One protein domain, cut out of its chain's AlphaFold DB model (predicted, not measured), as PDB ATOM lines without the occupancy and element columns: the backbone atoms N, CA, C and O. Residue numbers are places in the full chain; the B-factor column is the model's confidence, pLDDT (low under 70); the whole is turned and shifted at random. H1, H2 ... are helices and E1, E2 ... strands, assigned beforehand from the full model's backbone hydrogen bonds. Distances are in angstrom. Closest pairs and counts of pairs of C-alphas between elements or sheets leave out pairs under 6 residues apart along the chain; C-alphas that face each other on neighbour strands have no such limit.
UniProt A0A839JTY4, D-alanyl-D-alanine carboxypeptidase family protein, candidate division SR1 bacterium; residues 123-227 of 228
ATOM      1  N   THR A 123     -73.644 -92.204 146.897       98.56
ATOM      2  CA  THR A 123     -73.746 -90.729 146.934       98.56
ATOM      3  C   THR A 123     -73.185 -90.151 145.636       98.56
ATOM      4  O   THR A 123     -73.502 -90.699 144.583       98.56
ATOM      5  N   PHE A 124     -72.356 -89.103 145.666       98.44
ATOM      6  CA  PHE A 124     -71.781 -88.514 144.462       98.44
ATOM      7  C   PHE A 124     -71.138 -89.557 143.535       98.44
ATOM      8  O   PHE A 124     -70.325 -90.382 143.960       98.44
ATOM      9  N   ARG A 125     -71.487 -89.480 142.247       97.00
ATOM     10  CA  ARG A 125     -70.878 -90.260 141.164       97.00
ATOM     11  C   ARG A 125     -70.552 -89.316 140.016       97.00
ATOM     12  O   ARG A 125     -71.446 -88.653 139.506       97.00
ATOM     13  N   SER A 126     -69.285 -89.259 139.609       97.06
ATOM     14  CA  SER A 126     -68.874 -88.431 138.473       97.06
ATOM     15  C   SER A 126     -69.456 -88.948 137.156       97.06
ATOM     16  O   SER A 126     -69.818 -90.124 137.041       97.06
ATOM     17  N   TYR A 127     -69.468 -88.086 136.137       96.00
ATOM     18  CA  TYR A 127     -69.862 -88.450 134.776       96.00
ATOM     19  C   TYR A 127     -69.146 -89.712 134.273       96.00
ATOM     20  O   TYR A 127     -69.789 -90.662 133.828       96.00
ATOM     21  N   ASP A 128     -67.817 -89.761 134.403       94.56
ATOM     22  CA  ASP A 128     -67.011 -90.894 133.937       94.56
ATOM     23  C   ASP A 128     -67.317 -92.188 134.691       94.56
ATOM     24  O   ASP A 128     -67.309 -93.273 134.102       94.56
ATOM     25  N   PHE A 129     -67.602 -92.092 135.993       93.31
ATOM     26  CA  PHE A 129     -68.029 -93.247 136.775       93.31
ATOM     27  C   PHE A 129     -69.382 -93.759 136.273       93.31
ATOM     28  O   PHE A 129     -69.533 -94.954 136.016       93.31
ATOM     29  N   GLN A 130     -70.348 -92.854 136.073       93.38
ATOM     30  CA  GLN A 130     -71.667 -93.199 135.544       93.38
ATOM     31  C   GLN A 130     -71.558 -93.834 134.151       93.38
ATOM     32  O   GLN A 130     -72.170 -94.869 133.896       93.38
ATOM     33  N   LYS A 131     -70.720 -93.278 133.269       92.19
ATOM     34  CA  LYS A 131     -70.480 -93.801 131.919       92.19
ATOM     35  C   LYS A 131     -69.945 -95.234 131.942       92.19
ATOM     36  O   LYS A 131     -70.418 -96.066 131.172       92.19
ATOM     37  N   LYS A 132     -69.003 -95.540 132.840       90.00
ATOM     38  CA  LYS A 132     -68.485 -96.906 133.028       90.00
ATOM     39  C   LYS A 132     -69.563 -97.862 133.547       90.00
ATOM     40  O   LYS A 132     -69.616 -99.003 133.104       90.00
ATOM     41  N   MET A 133     -70.429 -97.397 134.448       85.19
ATOM     42  CA  MET A 133     -71.497 -98.210 135.038       85.19
ATOM     43  C   MET A 133     -72.638 -98.520 134.053       85.19
ATOM     44  O   MET A 133     -73.231 -99.595 134.105       85.19
ATOM     45  N   ASN A 134     -72.938 -97.602 133.132       81.12
ATOM     46  CA  ASN A 134     -74.033 -97.768 132.172       81.12
ATOM     47  C   ASN A 134     -73.841 -98.946 131.210       81.12
ATOM     48  O   ASN A 134     -74.833 -99.480 130.726       81.12
ATOM     49  N   GLY A 135     -72.603 -99.395 130.974       69.69
ATOM     50  CA  GLY A 135     -72.318-100.539 130.099       69.69
ATOM     51  C   GLY A 135     -72.989-101.853 130.522       69.69
ATOM     52  O   GLY A 135     -73.061-102.780 129.723       69.69
ATOM     53  N   SER A 136     -73.502-101.936 131.755       69.94
ATOM     54  CA  SER A 136     -74.180-103.115 132.302       69.94
ATOM     55  C   SER A 136     -75.596-102.843 132.820       69.94
ATOM     56  O   SER A 136     -76.161-103.712 133.482       69.94
ATOM     57  N   CYS A 137     -76.167-101.653 132.593       73.69
ATOM     58  CA  CYS A 137     -77.429-101.259 133.222       73.69
ATOM     59  C   CYS A 137     -78.549-100.957 132.222       73.69
ATOM     60  O   CYS A 137     -78.350-100.286 131.215       73.69
ATOM     61  N   HIS A 138     -79.752-101.436 132.534       76.12
ATOM     62  CA  HIS A 138     -80.947-101.219 131.725       76.12
ATOM     63  C   HIS A 138     -81.478 -99.774 131.867       76.12
ATOM     64  O   HIS A 138     -81.380 -99.173 132.940       76.12
ATOM     65  N   ALA A 139     -82.084 -99.227 130.805       71.19
ATOM     66  CA  ALA A 139     -82.380 -97.793 130.641       71.19
ATOM     67  C   ALA A 139     -83.234 -97.147 131.760       71.19
ATOM     68  O   ALA A 139     -83.092 -95.959 132.057       71.19
ATOM     69  N   HIS A 140     -84.084 -97.926 132.433       78.56
ATOM     70  CA  HIS A 140     -84.949 -97.454 133.530       78.56
ATOM     71  C   HIS A 140     -84.416 -97.755 134.937       78.56
ATOM     72  O   HIS A 140     -85.020 -97.322 135.914       78.56
ATOM     73  N   HIS A 141     -83.297 -98.479 135.034       79.06
ATOM     74  CA  HIS A 141     -82.637 -98.837 136.296       79.06
ATOM     75  C   HIS A 141     -81.421 -97.960 136.601       79.06
ATOM     76  O   HIS A 141     -80.978 -97.891 137.740       79.06
ATOM     77  N   CYS A 142     -80.857 -97.306 135.585       84.06
ATOM     78  CA  CYS A 142     -79.775 -96.349 135.763       84.06
ATOM     79  C   CYS A 142     -80.003 -95.126 134.895       84.06
ATOM     80  O   CYS A 142     -80.547 -95.214 133.795       84.06
ATOM     81  N   ALA A 143     -79.593 -93.966 135.391       87.62
ATOM     82  CA  ALA A 143     -79.552 -92.750 134.593       87.62
ATOM     83  C   ALA A 143     -78.470 -92.823 133.503       87.62
ATOM     84  O   ALA A 143     -77.440 -93.485 133.663       87.62
ATOM     85  N   GLU A 144     -78.685 -92.106 132.401       90.44
ATOM     86  CA  GLU A 144     -77.622 -91.894 131.426       90.44
ATOM     87  C   GLU A 144     -76.501 -91.050 132.068       90.44
ATOM     88  O   GLU A 144     -76.726 -90.267 132.996       90.44
ATOM     89  N   ALA A 145     -75.260 -91.221 131.613       92.31
ATOM     90  CA  ALA A 145     -74.178 -90.343 132.034       92.31
ATOM     91  C   ALA A 145     -74.508 -88.903 131.610       92.31
ATOM     92  O   ALA A 145     -74.769 -88.640 130.435       92.31
ATOM     93  N   GLY A 146     -74.490 -87.974 132.567       92.81
ATOM     94  CA  GLY A 146     -74.920 -86.589 132.361       92.81
ATOM     95  C   GLY A 146     -76.389 -86.312 132.702       92.81
ATOM     96  O   GLY A 146     -76.784 -85.155 132.636       92.81
ATOM     97  N   SER A 147     -77.183 -87.313 133.095       94.50
ATOM     98  CA  SER A 147     -78.543 -87.119 133.635       94.50
ATOM     99  C   SER A 147     -78.769 -87.798 134.990       94.50
ATOM    100  O   SER A 147     -79.891 -87.891 135.480       94.50
ATOM    101  N   SER A 148     -77.704 -88.282 135.638       96.00
ATOM    102  CA  SER A 148     -77.800 -88.859 136.980       96.00
ATOM    103  C   SER A 148     -77.857 -87.779 138.054       96.00
ATOM    104  O   SER A 148     -76.934 -86.974 138.168       96.00
ATOM    105  N   GLU A 149     -78.857 -87.838 138.935       97.88
ATOM    106  CA  GLU A 149     -78.920 -86.967 140.117       97.88
ATOM    107  C   GLU A 149     -77.718 -87.147 141.066       97.88
ATOM    108  O   GLU A 149     -77.363 -86.233 141.811       97.88
ATOM    109  N   HIS A 150     -77.025 -88.293 141.014       98.19
ATOM    110  CA  HIS A 150     -75.791 -88.499 141.780       98.19
ATOM    111  C   HIS A 150     -74.645 -87.608 141.304       98.19
ATOM    112  O   HIS A 150     -73.793 -87.249 142.114       98.19
ATOM    113  N   GLN A 151     -74.618 -87.217 140.028       98.44
ATOM    114  CA  GLN A 151     -73.600 -86.298 139.517       98.44
ATOM    115  C   GLN A 151     -73.774 -84.884 140.088       98.44
ATOM    116  O   GLN A 151     -72.786 -84.182 140.273       98.44
ATOM    117  N   ALA A 152     -74.993 -84.506 140.493       98.31
ATOM    118  CA  ALA A 152     -75.233 -83.241 141.189       98.31
ATOM    119  C   ALA A 152     -74.588 -83.198 142.587       98.31
ATOM    120  O   ALA A 152     -74.510 -82.136 143.191       98.31
ATOM    121  N   GLY A 153     -74.176 -84.344 143.148       98.56
ATOM    122  CA  GLY A 153     -73.758 -84.428 144.551       98.56
ATOM    123  C   GLY A 153     -74.908 -84.201 145.537       98.56
ATOM    124  O   GLY A 153     -74.665 -83.844 146.687       98.56
ATOM    125  N   LEU A 154     -76.150 -84.382 145.079       98.81
ATOM    126  CA  LEU A 154     -77.380 -84.117 145.832       98.81
ATOM    127  C   LEU A 154     -78.249 -85.364 146.016       98.81
ATOM    128  O   LEU A 154     -79.197 -85.322 146.795       98.81
ATOM    129  N   ALA A 155     -77.949 -86.458 145.314       98.75
ATOM    130  CA  ALA A 155     -78.637 -87.731 145.487       98.75
ATOM    131  C   ALA A 155     -77.896 -88.668 146.444       98.75
ATOM    132  O   ALA A 155     -76.661 -88.737 146.461       98.75
ATOM    133  N   ILE A 156     -78.678 -89.422 147.210       98.81
ATOM    134  CA  ILE A 156     -78.203 -90.408 148.166       98.81
ATOM    135  C   ILE A 156     -79.091 -91.656 148.151       98.81
ATOM    136  O   ILE A 156     -80.312 -91.567 148.273       98.81
ATOM    137  N   ASP A 157     -78.451 -92.823 148.061       98.62
ATOM    138  CA  ASP A 157     -79.116 -94.122 148.164       98.62
ATOM    139  C   ASP A 157     -79.024 -94.657 149.588       98.62
ATOM    140  O   ASP A 157     -77.929 -94.763 150.157       98.62
ATOM    141  N   LEU A 158     -80.170 -95.036 150.153       98.69
ATOM    142  CA  LEU A 158     -80.320 -95.331 151.572       98.69
ATOM    143  C   LEU A 158     -80.810 -96.751 151.864       98.69
ATOM    144  O   LEU A 158     -81.673 -97.321 151.199       98.69
ATOM    145  N   GLY A 159     -80.283 -97.291 152.956       98.62
ATOM    146  CA  GLY A 159     -80.767 -98.482 153.640       98.62
ATOM    147  C   GLY A 159     -80.904 -98.238 155.141       98.62
ATOM    148  O   GLY A 159     -80.787 -97.113 155.628       98.62
ATOM    149  N   VAL A 160     -81.106 -99.308 155.904       98.50
ATOM    150  CA  VAL A 160     -81.197 -99.264 157.369       98.50
ATOM    151  C   VAL A 160     -80.426-100.420 157.977       98.50
ATOM    152  O   VAL A 160     -80.578-101.562 157.553       98.50
ATOM    153  N   ASN A 161     -79.605-100.130 158.991       98.25
ATOM    154  CA  ASN A 161     -78.811-101.125 159.718       98.25
ATOM    155  C   ASN A 161     -78.052-102.122 158.803       98.25
ATOM    156  O   ASN A 161     -78.036-103.325 159.060       98.25
ATOM    157  N   GLY A 162     -77.478-101.634 157.701       97.69
ATOM    158  CA  GLY A 162     -76.738-102.428 156.716       97.69
ATOM    159  C   GLY A 162     -77.607-103.266 155.773       97.69
ATOM    160  O   GLY A 162     -77.082-104.107 155.050       97.69
ATOM    161  N   ARG A 163     -78.928-103.074 155.783       97.69
ATOM    162  CA  ARG A 163     -79.901-103.808 154.963       97.69
ATOM    163  C   ARG A 163     -80.697-102.854 154.079       97.69
ATOM    164  O   ARG A 163     -80.648-101.635 154.250       97.69
ATOM    165  N   ARG A 164     -81.462-103.429 153.147       97.00
ATOM    166  CA  ARG A 164     -82.440-102.691 152.339       97.00
ATOM    167  C   ARG A 164     -83.377-101.891 153.246       97.00
ATOM    168  O   ARG A 164     -83.736-102.345 154.331       97.00
ATOM    169  N   LEU A 165     -83.776-100.718 152.770       96.81
ATOM    170  CA  LEU A 165     -84.737 -99.872 153.454       96.81
ATOM    171  C   LEU A 165     -86.059-100.617 153.707       96.81
ATOM    172  O   LEU A 165     -86.692-101.119 152.776       96.81
ATOM    173  N   ASP A 166     -86.453-100.702 154.978       97.81
ATOM    174  CA  ASP A 166     -87.717-101.311 155.395       97.81
ATOM    175  C   ASP A 166     -88.885-100.315 155.338       97.81
ATOM    176  O   ASP A 166     -88.685 -99.099 155.371       97.81
ATOM    177  N   SER A 167     -90.117-100.831 155.282       98.06
ATOM    178  CA  SER A 167     -91.325-100.016 155.095       98.06
ATOM    179  C   SER A 167     -91.537 -98.976 156.196       98.06
ATOM    180  O   SER A 167     -91.937 -97.856 155.903       98.06
ATOM    181  N   ALA A 168     -91.241 -99.310 157.456       98.44
ATOM    182  CA  ALA A 168     -91.404 -98.371 158.567       98.44
ATOM    183  C   ALA A 168     -90.410 -97.201 158.466       98.44
ATOM    184  O   ALA A 168     -90.749 -96.055 158.745       98.44
ATOM    185  N   SER A 169     -89.178 -97.492 158.053       98.44
ATOM    186  CA  SER A 169     -88.124 -96.496 157.863       98.44
ATOM    187  C   SER A 169     -88.399 -95.621 156.643       98.44
ATOM    188  O   SER A 169     -88.229 -94.407 156.713       98.44
ATOM    189  N   PHE A 170     -88.877 -96.224 155.552       98.50
ATOM    190  CA  PHE A 170     -89.341 -95.509 154.367       98.50
ATOM    191  C   PHE A 170     -90.488 -94.549 154.693       98.50
ATOM    192  O   PHE A 170     -90.415 -93.372 154.347       98.50
ATOM    193  N   GLU A 171     -91.503 -95.010 155.425       98.62
ATOM    194  CA  GLU A 171     -92.647 -94.173 155.796       98.62
ATOM    195  C   GLU A 171     -92.240 -93.017 156.721       98.62
ATOM    196  O   GLU A 171     -92.720 -91.893 156.570       98.62
ATOM    197  N   TRP A 172     -91.288 -93.241 157.632       98.75
ATOM    198  CA  TRP A 172     -90.725 -92.140 158.410       98.75
ATOM    199  C   TRP A 172     -90.054 -91.099 157.510       98.75
ATOM    200  O   TRP A 172     -90.294 -89.903 157.688       98.75
ATOM    201  N   MET A 173     -89.239 -91.529 156.539       98.62
ATOM    202  CA  MET A 173     -88.537 -90.607 155.641       98.62
ATOM    203  C   MET A 173     -89.514 -89.843 154.753       98.62
ATOM    204  O   MET A 173     -89.406 -88.623 154.675       98.62
ATOM    205  N   LYS A 174     -90.542 -90.495 154.197       98.31
ATOM    206  CA  LYS A 174     -91.591 -89.808 153.423       98.31
ATOM    207  C   LYS A 174     -92.212 -88.636 154.181       98.31
ATOM    208  O   LYS A 174     -92.431 -87.579 153.603       98.31
ATOM    209  N   ASN A 175     -92.426 -88.795 155.484       98.56
ATOM    210  CA  ASN A 175     -93.064 -87.781 156.324       98.56
ATOM    211  C   ASN A 175     -92.098 -86.756 156.947       98.56
ATOM    212  O   ASN A 175     -92.549 -85.820 157.609       98.56
ATOM    213  N   ASN A 176     -90.777 -86.919 156.804       98.81
ATOM    214  CA  ASN A 176     -89.808 -86.104 157.553       98.81
ATOM    215  C   ASN A 176     -88.578 -85.636 156.771       98.81
ATOM    216  O   ASN A 176     -87.914 -84.703 157.230       98.81
ATOM    217  N   ALA A 177     -88.263 -86.258 155.636       98.81
ATOM    218  CA  ALA A 177     -87.090 -85.939 154.828       98.81
ATOM    219  C   ALA A 177     -87.190 -84.536 154.207       98.81
ATOM    220  O   ALA A 177     -86.209 -83.793 154.229       98.81
ATOM    221  N   HIS A 178     -88.390 -84.121 153.782       98.81
ATOM    222  CA  HIS A 178     -88.636 -82.800 153.186       98.81
ATOM    223  C   HIS A 178     -88.267 -81.643 154.127       98.81
ATOM    224  O   HIS A 178     -87.738 -80.626 153.690       98.81
ATOM    225  N   LYS A 179     -88.420 -81.842 155.445       98.69
ATOM    226  CA  LYS A 179     -88.026 -80.872 156.483       98.69
ATOM    227  C   LYS A 179     -86.515 -80.598 156.504       98.69
ATOM    228  O   LYS A 179     -86.082 -79.622 157.100       98.69
ATOM    229  N   ARG A 180     -85.717 -81.477 155.886       98.81
ATOM    230  CA  ARG A 180     -84.273 -81.322 155.645       98.81
ATOM    231  C   ARG A 180     -83.952 -81.250 154.148       98.81
ATOM    232  O   ARG A 180     -82.844 -81.563 153.744       98.81
ATOM    233  N   GLY A 181     -84.915 -80.874 153.310       98.75
ATOM    234  CA  GLY A 181     -84.704 -80.672 151.878       98.75
ATOM    235  C   GLY A 181     -84.593 -81.938 151.032       98.75
ATOM    236  O   GLY A 181     -84.292 -81.825 149.849       98.75
ATOM    237  N   PHE A 182     -84.837 -83.127 151.592       98.88
ATOM    238  CA  PHE A 182     -84.780 -84.388 150.850       98.88
ATOM    239  C   PHE A 182     -86.159 -84.836 150.360       98.88
ATOM    240  O   PHE A 182     -87.132 -84.838 151.115       98.88
ATOM    241  N   HIS A 183     -86.219 -85.298 149.115       98.69
ATOM    242  CA  HIS A 183     -87.414 -85.818 148.458       98.69
ATOM    243  C   HIS A 183     -87.126 -87.179 147.802       98.69
ATOM    244  O   HIS A 183     -86.015 -87.414 147.329       98.69
ATOM    245  N   ASN A 184     -88.105 -88.087 147.769       98.25
ATOM    246  CA  ASN A 184     -87.980 -89.364 147.059       98.25
ATOM    247  C   ASN A 184     -88.415 -89.173 145.600       98.25
ATOM    248  O   ASN A 184     -89.602 -89.250 145.297       98.25
ATOM    249  N   THR A 185     -87.448 -88.883 144.722       95.06
ATOM    250  CA  THR A 185     -87.687 -88.476 143.325       95.06
ATOM    251  C   THR A 185     -88.473 -89.510 142.524       95.06
ATOM    252  O   THR A 185     -89.418 -89.149 141.830       95.06
ATOM    253  N   TYR A 186     -88.089 -90.787 142.619       96.50
ATOM    254  CA  TYR A 186     -88.614 -91.864 141.775       96.50
ATOM    255  C   TYR A 186     -89.660 -92.691 142.538       96.50
ATOM    256  O   TYR A 186     -89.368 -93.768 143.065       96.50
ATOM    257  N   GLN A 187     -90.882 -92.167 142.631       95.94
ATOM    258  CA  GLN A 187     -91.973 -92.722 143.447       95.94
ATOM    259  C   GLN A 187     -93.243 -93.090 142.656       95.94
ATOM    260  O   GLN A 187     -94.114 -93.776 143.193       95.94
ATOM    261  N   LYS A 188     -93.359 -92.658 141.397       95.94
ATOM    262  CA  LYS A 188     -94.516 -92.861 140.507       95.94
ATOM    263  C   LYS A 188     -94.240 -93.796 139.326       95.94
ATOM    264  O   LYS A 188     -95.181 -94.212 138.655       95.94
ATOM    265  N   GLY A 189     -92.989 -94.206 139.126       95.06
ATOM    266  CA  GLY A 189     -92.613 -95.207 138.127       95.06
ATOM    267  C   GLY A 189     -92.331 -94.620 136.744       95.06
ATOM    268  O   GLY A 189     -92.357 -93.406 136.551       95.06
ATOM    269  N   VAL A 190     -92.030 -95.499 135.781       93.69
ATOM    270  CA  VAL A 190     -91.355 -95.129 134.522       93.69
ATOM    271  C   VAL A 190     -92.135 -94.110 133.699       93.69
ATOM    272  O   VAL A 190     -91.526 -93.189 133.172       93.69
ATOM    273  N   GLU A 191     -93.458 -94.239 133.634       93.88
ATOM    274  CA  GLU A 191     -94.307 -93.360 132.817       93.88
ATOM    275  C   GLU A 191     -94.320 -91.904 133.295       93.88
ATOM    276  O   GLU A 191     -94.599 -90.999 132.516       93.88
ATOM    277  N   ILE A 192     -94.036 -91.675 134.578       94.38
ATOM    278  CA  ILE A 192     -94.119 -90.352 135.199       94.38
ATOM    279  C   ILE A 192     -92.720 -89.820 135.520       94.38
ATOM    280  O   ILE A 192     -92.392 -88.686 135.187       94.38
ATOM    281  N   ASP A 193     -91.873 -90.650 136.129       94.88
ATOM    282  CA  ASP A 193     -90.555 -90.244 136.621       94.88
ATOM    283  C   ASP A 193     -89.407 -90.646 135.675       94.88
ATOM    284  O   ASP A 193     -88.240 -90.369 135.953       94.88
ATOM    285  N   GLY A 194     -89.692 -91.386 134.595       91.38
ATOM    286  CA  GLY A 194     -88.678 -91.937 133.683       91.38
ATOM    287  C   GLY A 194     -87.841 -93.085 134.272       91.38
ATOM    288  O   GLY A 194     -86.968 -93.643 133.591       91.38
ATOM    289  N   LYS A 195     -88.095 -93.462 135.532       92.31
ATOM    290  CA  LYS A 195     -87.384 -94.501 136.292       92.31
ATOM    291  C   LYS A 195     -88.341 -95.437 137.010       92.31
ATOM    292  O   LYS A 195     -89.484 -95.092 137.293       92.31
ATOM    293  N   MET A 196     -87.865 -96.646 137.304       94.69
ATOM    294  CA  MET A 196     -88.585 -97.559 138.192       94.69
ATOM    295  C   MET A 196     -88.783 -96.914 139.571       94.69
ATOM    296  O   MET A 196     -88.094 -95.964 139.922       94.69
ATOM    297  N   VAL A 197     -89.719 -97.425 140.369       96.62
ATOM    298  CA  VAL A 197     -89.891 -96.937 141.745       96.62
ATOM    299  C   VAL A 197     -88.663 -97.314 142.581       96.62
ATOM    300  O   VAL A 197     -88.363 -98.498 142.751       96.62
ATOM    301  N   GLU A 198     -87.988 -96.310 143.139       97.00
ATOM    302  CA  GLU A 198     -86.752 -96.456 143.911       97.00
ATOM    303  C   GLU A 198     -86.936 -95.891 145.329       97.00
ATOM    304  O   GLU A 198     -86.576 -94.746 145.608       97.00
ATOM    305  N   PRO A 199     -87.467 -96.676 146.286       97.50
ATOM    306  CA  PRO A 199     -87.699 -96.192 147.652       97.50
ATOM    307  C   PRO A 199     -86.403 -95.833 148.404       97.50
ATOM    308  O   PRO A 199     -86.443 -95.186 149.454       97.50
ATOM    309  N   TRP A 200     -85.252 -96.285 147.902       98.31
ATOM    310  CA  TRP A 200     -83.938 -96.001 148.472       98.31
ATOM    311  C   TRP A 200     -83.329 -94.684 147.981       98.31
ATOM    312  O   TRP A 200     -82.420 -94.212 148.654       98.31
ATOM    313  N   HIS A 201     -83.788 -94.109 146.865       98.50
ATOM    314  CA  HIS A 201     -83.152 -92.955 146.219       98.50
ATOM    315  C   HIS A 201     -83.767 -91.639 146.705       98.50
ATOM    316  O   HIS A 201     -84.965 -91.398 146.539       98.50
ATOM    317  N   TRP A 202     -82.958 -90.774 147.313       98.81
ATOM    318  CA  TRP A 202     -83.406 -89.491 147.862       98.81
ATOM    319  C   TRP A 202     -82.566 -88.345 147.312       98.81
ATOM    320  O   TRP A 202     -81.339 -88.411 147.312       98.81
ATOM    321  N   ARG A 203     -83.228 -87.270 146.887       98.69
ATOM    322  CA  ARG A 203     -82.621 -86.081 146.287       98.69
ATOM    323  C   ARG A 203     -82.782 -84.875 147.198       98.69
ATOM    324  O   ARG A 203     -83.890 -84.571 147.628       98.69
ATOM    325  N   TYR A 204     -81.684 -84.173 147.452       98.88
ATOM    326  CA  TYR A 204     -81.712 -82.844 148.048       98.88
ATOM    327  C   TYR A 204     -82.130 -81.796 147.007       98.88
ATOM    328  O   TYR A 204     -81.520 -81.710 145.939       98.88
ATOM    329  N   LEU A 205     -83.152 -81.006 147.338       98.56
ATOM    330  CA  LEU A 205     -83.735 -79.939 146.508       98.56
ATOM    331  C   LEU A 205     -83.819 -78.598 147.258       98.56
ATOM    332  O   LEU A 205     -84.499 -77.680 146.816       98.56
ATOM    333  N   GLY A 206     -83.197 -78.504 148.437       98.12
ATOM    334  CA  GLY A 206     -83.489 -77.436 149.391       98.12
ATOM    335  C   GLY A 206     -84.820 -77.655 150.120       98.12
ATOM    336  O   GLY A 206     -85.723 -78.353 149.655       98.12
ATOM    337  N   VAL A 207     -84.946 -77.070 151.316       97.69
ATOM    338  CA  VAL A 207     -86.127 -77.261 152.185       97.69
ATOM    339  C   VAL A 207     -87.411 -76.781 151.511       97.69
ATOM    340  O   VAL A 207     -88.439 -77.443 151.631       97.69
ATOM    341  N   LYS A 208     -87.347 -75.663 150.779       96.00
ATOM    342  CA  LYS A 208     -88.514 -75.041 150.148       96.00
ATOM    343  C   LYS A 208     -89.165 -75.968 149.113       96.00
ATOM    344  O   LYS A 208     -90.304 -76.381 149.320       96.00
ATOM    345  N   LEU A 209     -88.429 -76.363 148.069       96.94
ATOM    346  CA  LEU A 209     -88.970 -77.222 147.010       96.94
ATOM    347  C   LEU A 209     -89.348 -78.607 147.540       96.94
ATOM    348  O   LEU A 209     -90.418 -79.120 147.227       96.94
ATOM    349  N   ALA A 210     -88.521 -79.214 148.397       98.50
ATOM    350  CA  ALA A 210     -88.847 -80.525 148.954       98.50
ATOM    351  C   ALA A 210     -90.150 -80.511 149.777       98.50
ATOM    352  O   ALA A 210     -90.912 -81.479 149.731       98.50
ATOM    353  N   THR A 211     -90.409 -79.426 150.519       97.81
ATOM    354  CA  THR A 211     -91.652 -79.242 151.287       97.81
ATOM    355  C   THR A 211     -92.843 -79.039 150.359       97.81
ATOM    356  O   THR A 211     -93.856 -79.708 150.533       97.81
ATOM    357  N   GLU A 212     -92.695 -78.219 149.319       96.25
ATOM    358  CA  GLU A 212     -93.740 -78.015 148.315       96.25
ATOM    359  C   GLU A 212     -94.154 -79.335 147.636       96.25
ATOM    360  O   GLU A 212     -95.343 -79.650 147.544       96.25
ATOM    361  N   LEU A 213     -93.180 -80.155 147.221       97.25
ATOM    362  CA  LEU A 213     -93.436 -81.472 146.627       97.25
ATOM    363  C   LEU A 213     -94.154 -82.416 147.600       97.25
ATOM    364  O   LEU A 213     -95.061 -83.152 147.202       97.25
ATOM    365  N   TYR A 214     -93.762 -82.394 148.879       97.69
ATOM    366  CA  TYR A 214     -94.406 -83.185 149.927       97.69
ATOM    367  C   TYR A 214     -95.875 -82.790 150.118       97.69
ATOM    368  O   TYR A 214     -96.750 -83.658 150.096       97.69
ATOM    369  N   GLU A 215     -96.159 -81.495 150.254       97.00
ATOM    370  CA  GLU A 215     -97.512 -80.971 150.471       97.00
ATOM    371  C   GLU A 215     -98.429 -81.236 149.274       97.00
ATOM    372  O   GLU A 215     -99.577 -81.655 149.442       97.00
ATOM    373  N   LYS A 216     -97.903 -81.073 148.054       95.69
ATOM    374  CA  LYS A 216     -98.633 -81.345 146.809       95.69
ATOM    375  C   LYS A 216     -98.759 -82.836 146.484       95.69
ATOM    376  O   LYS A 216     -99.530 -83.190 145.595       95.69
ATOM    377  N   LYS A 217     -98.042 -83.718 147.194       96.38
ATOM    378  CA  LYS A 217     -97.979 -85.172 146.934       96.38
ATOM    379  C   LYS A 217     -97.534 -85.508 145.501       96.38
ATOM    380  O   LYS A 217     -98.024 -86.466 144.895       96.38
ATOM    381  N   MET A 218     -96.603 -84.717 144.976       96.56
ATOM    382  CA  MET A 218     -96.062 -84.847 143.622       96.56
ATOM    383  C   MET A 218     -94.648 -85.420 143.660       96.56
ATOM    384  O   MET A 218     -93.908 -85.185 144.615       96.56
ATOM    385  N   SER A 219     -94.263 -86.172 142.629       97.25
ATOM    386  CA  SER A 219     -92.850 -86.378 142.316       97.25
ATOM    387  C   SER A 219     -92.237 -85.099 141.754       97.25
ATOM    388  O   SER A 219     -92.939 -84.180 141.322       97.25
ATOM    389  N   PHE A 220     -90.906 -85.043 141.747       97.31
ATOM    390  CA  PHE A 220     -90.214 -83.902 141.164       97.31
ATOM    391  C   PHE A 220     -90.509 -83.767 139.661       97.31
ATOM    392  O   PHE A 220     -90.706 -82.654 139.182       97.31
ATOM    393  N   ALA A 221     -90.623 -84.887 138.937       96.81
ATOM    394  CA  ALA A 221     -90.995 -84.889 137.525       96.81
ATOM    395  C   ALA A 221     -92.420 -84.361 137.305       96.81
ATOM    396  O   ALA A 221     -92.599 -83.443 136.507       96.81
ATOM    397  N   GLU A 222     -93.418 -84.858 138.053       95.75
ATOM    398  CA  GLU A 222     -94.803 -84.355 137.972       95.75
ATOM    399  C   GLU A 222     -94.858 -82.840 138.169       95.75
ATOM    400  O   GLU A 222     -95.482 -82.132 137.383       95.75
ATOM    401  N   TRP A 223     -94.186 -82.345 139.209       95.50
ATOM    402  CA  TRP A 223     -94.168 -80.922 139.521       95.50
ATOM    403  C   TRP A 223     -93.437 -80.107 138.450       95.50
ATOM    404  O   TRP A 223     -93.951 -79.069 138.041       95.50
ATOM    405  N   TYR A 224     -92.283 -80.579 137.965       94.75
ATOM    406  CA  TYR A 224     -91.481 -79.892 136.948       94.75
ATOM    407  C   TYR A 224     -92.270 -79.696 135.650       94.75
ATOM    408  O   TYR A 224     -92.310 -78.595 135.100       94.75
ATOM    409  N   TYR A 225     -92.934 -80.753 135.176       93.06
ATOM    410  CA  TYR A 225     -93.683 -80.717 133.921       93.06
ATOM    411  C   TYR A 225     -94.971 -79.882 133.993       93.06
ATOM    412  O   TYR A 225     -95.478 -79.489 132.947       93.06
ATOM    413  N   GLN A 226     -95.468 -79.557 135.190       89.31
ATOM    414  CA  GLN A 226     -96.598 -78.636 135.380       89.31
ATOM    415  C   GLN A 226     -96.205 -77.152 135.355       89.31
ATOM    416  O   GLN A 226     -97.089 -76.306 135.268       89.31
ATOM    417  N   GLN A 227     -94.911 -76.820 135.436       78.75
ATOM    418  CA  GLN A 227     -94.440 -75.427 135.381       78.75
ATOM    419  C   GLN A 227     -94.295 -74.887 133.945       78.75
ATOM    420  O   GLN A 227     -93.808 -73.770 133.766       78.75
TER     421      GLN A 227
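Overview. This is residues 123 to 227 of the 228 residues of the protein "D-alanyl-D-alanine carboxypeptidase family protein" of candidate division SR1 bacterium (UniProt A0A839JTY4). A short two-stranded sheet, E1 and E2, lies near the middle, with helices H2, H4, H5 and H3 spread in a loose arc on one side of it. H1 sits far off on the other side, at the end of a long loop, residues 135 to 154. The 105 printed residues run H1, E1, H2, H3, E2, H4, H5, and the sheet is antiparallel. The class is mixed, helices and strands, with under half of the residues in named elements. The whole is compact, with a radius of gyration of the C-alphas of 13.7 A and spans of 38 by 37 by 23 A.

Arrangement. Start at H1, residues 127 to 134, which touches no helix. Go on to E1, residues 155 to 160, the antiparallel neighbour of E2, residues 201 to 204; N 156 and O 202 are 2.8 A apart, within hydrogen-bond range. H2, residues 167 to 176, is close to but not clearly touching H4, residues 206 to 216; their closest C-alphas, Asn 175 and Tyr 214, are 8.0 A apart. H3, residues 190 to 193, touches H5, residues 220 to 225, with C-alphas Asp 193 and Ala 221 closest at 5.4 A. H4 and H5 are about perpendicular at 77 degrees. Every O i to N i+4 pair is within hydrogen-bond range in H1, H2, H4 and H5; H3 is too short for one.

Along the chain. Find C-alpha 127 at (-69.862, -88.450, 134.776), where H1 begins its 10.5 A. E1 covers 16.8 A, H2 14.2 A and H4 15.9 A. H5 ends at C-alpha 225, (-93.683, -80.717, 133.921).

Size, cuts and confidence. The C-alphas of Gly 162 and Gln 227 are farthest apart, 38.7 A. The printed part has no cut. The links H1 to E1 and H2 to H3 are long. Residues 135 to 136 have pLDDT under 70.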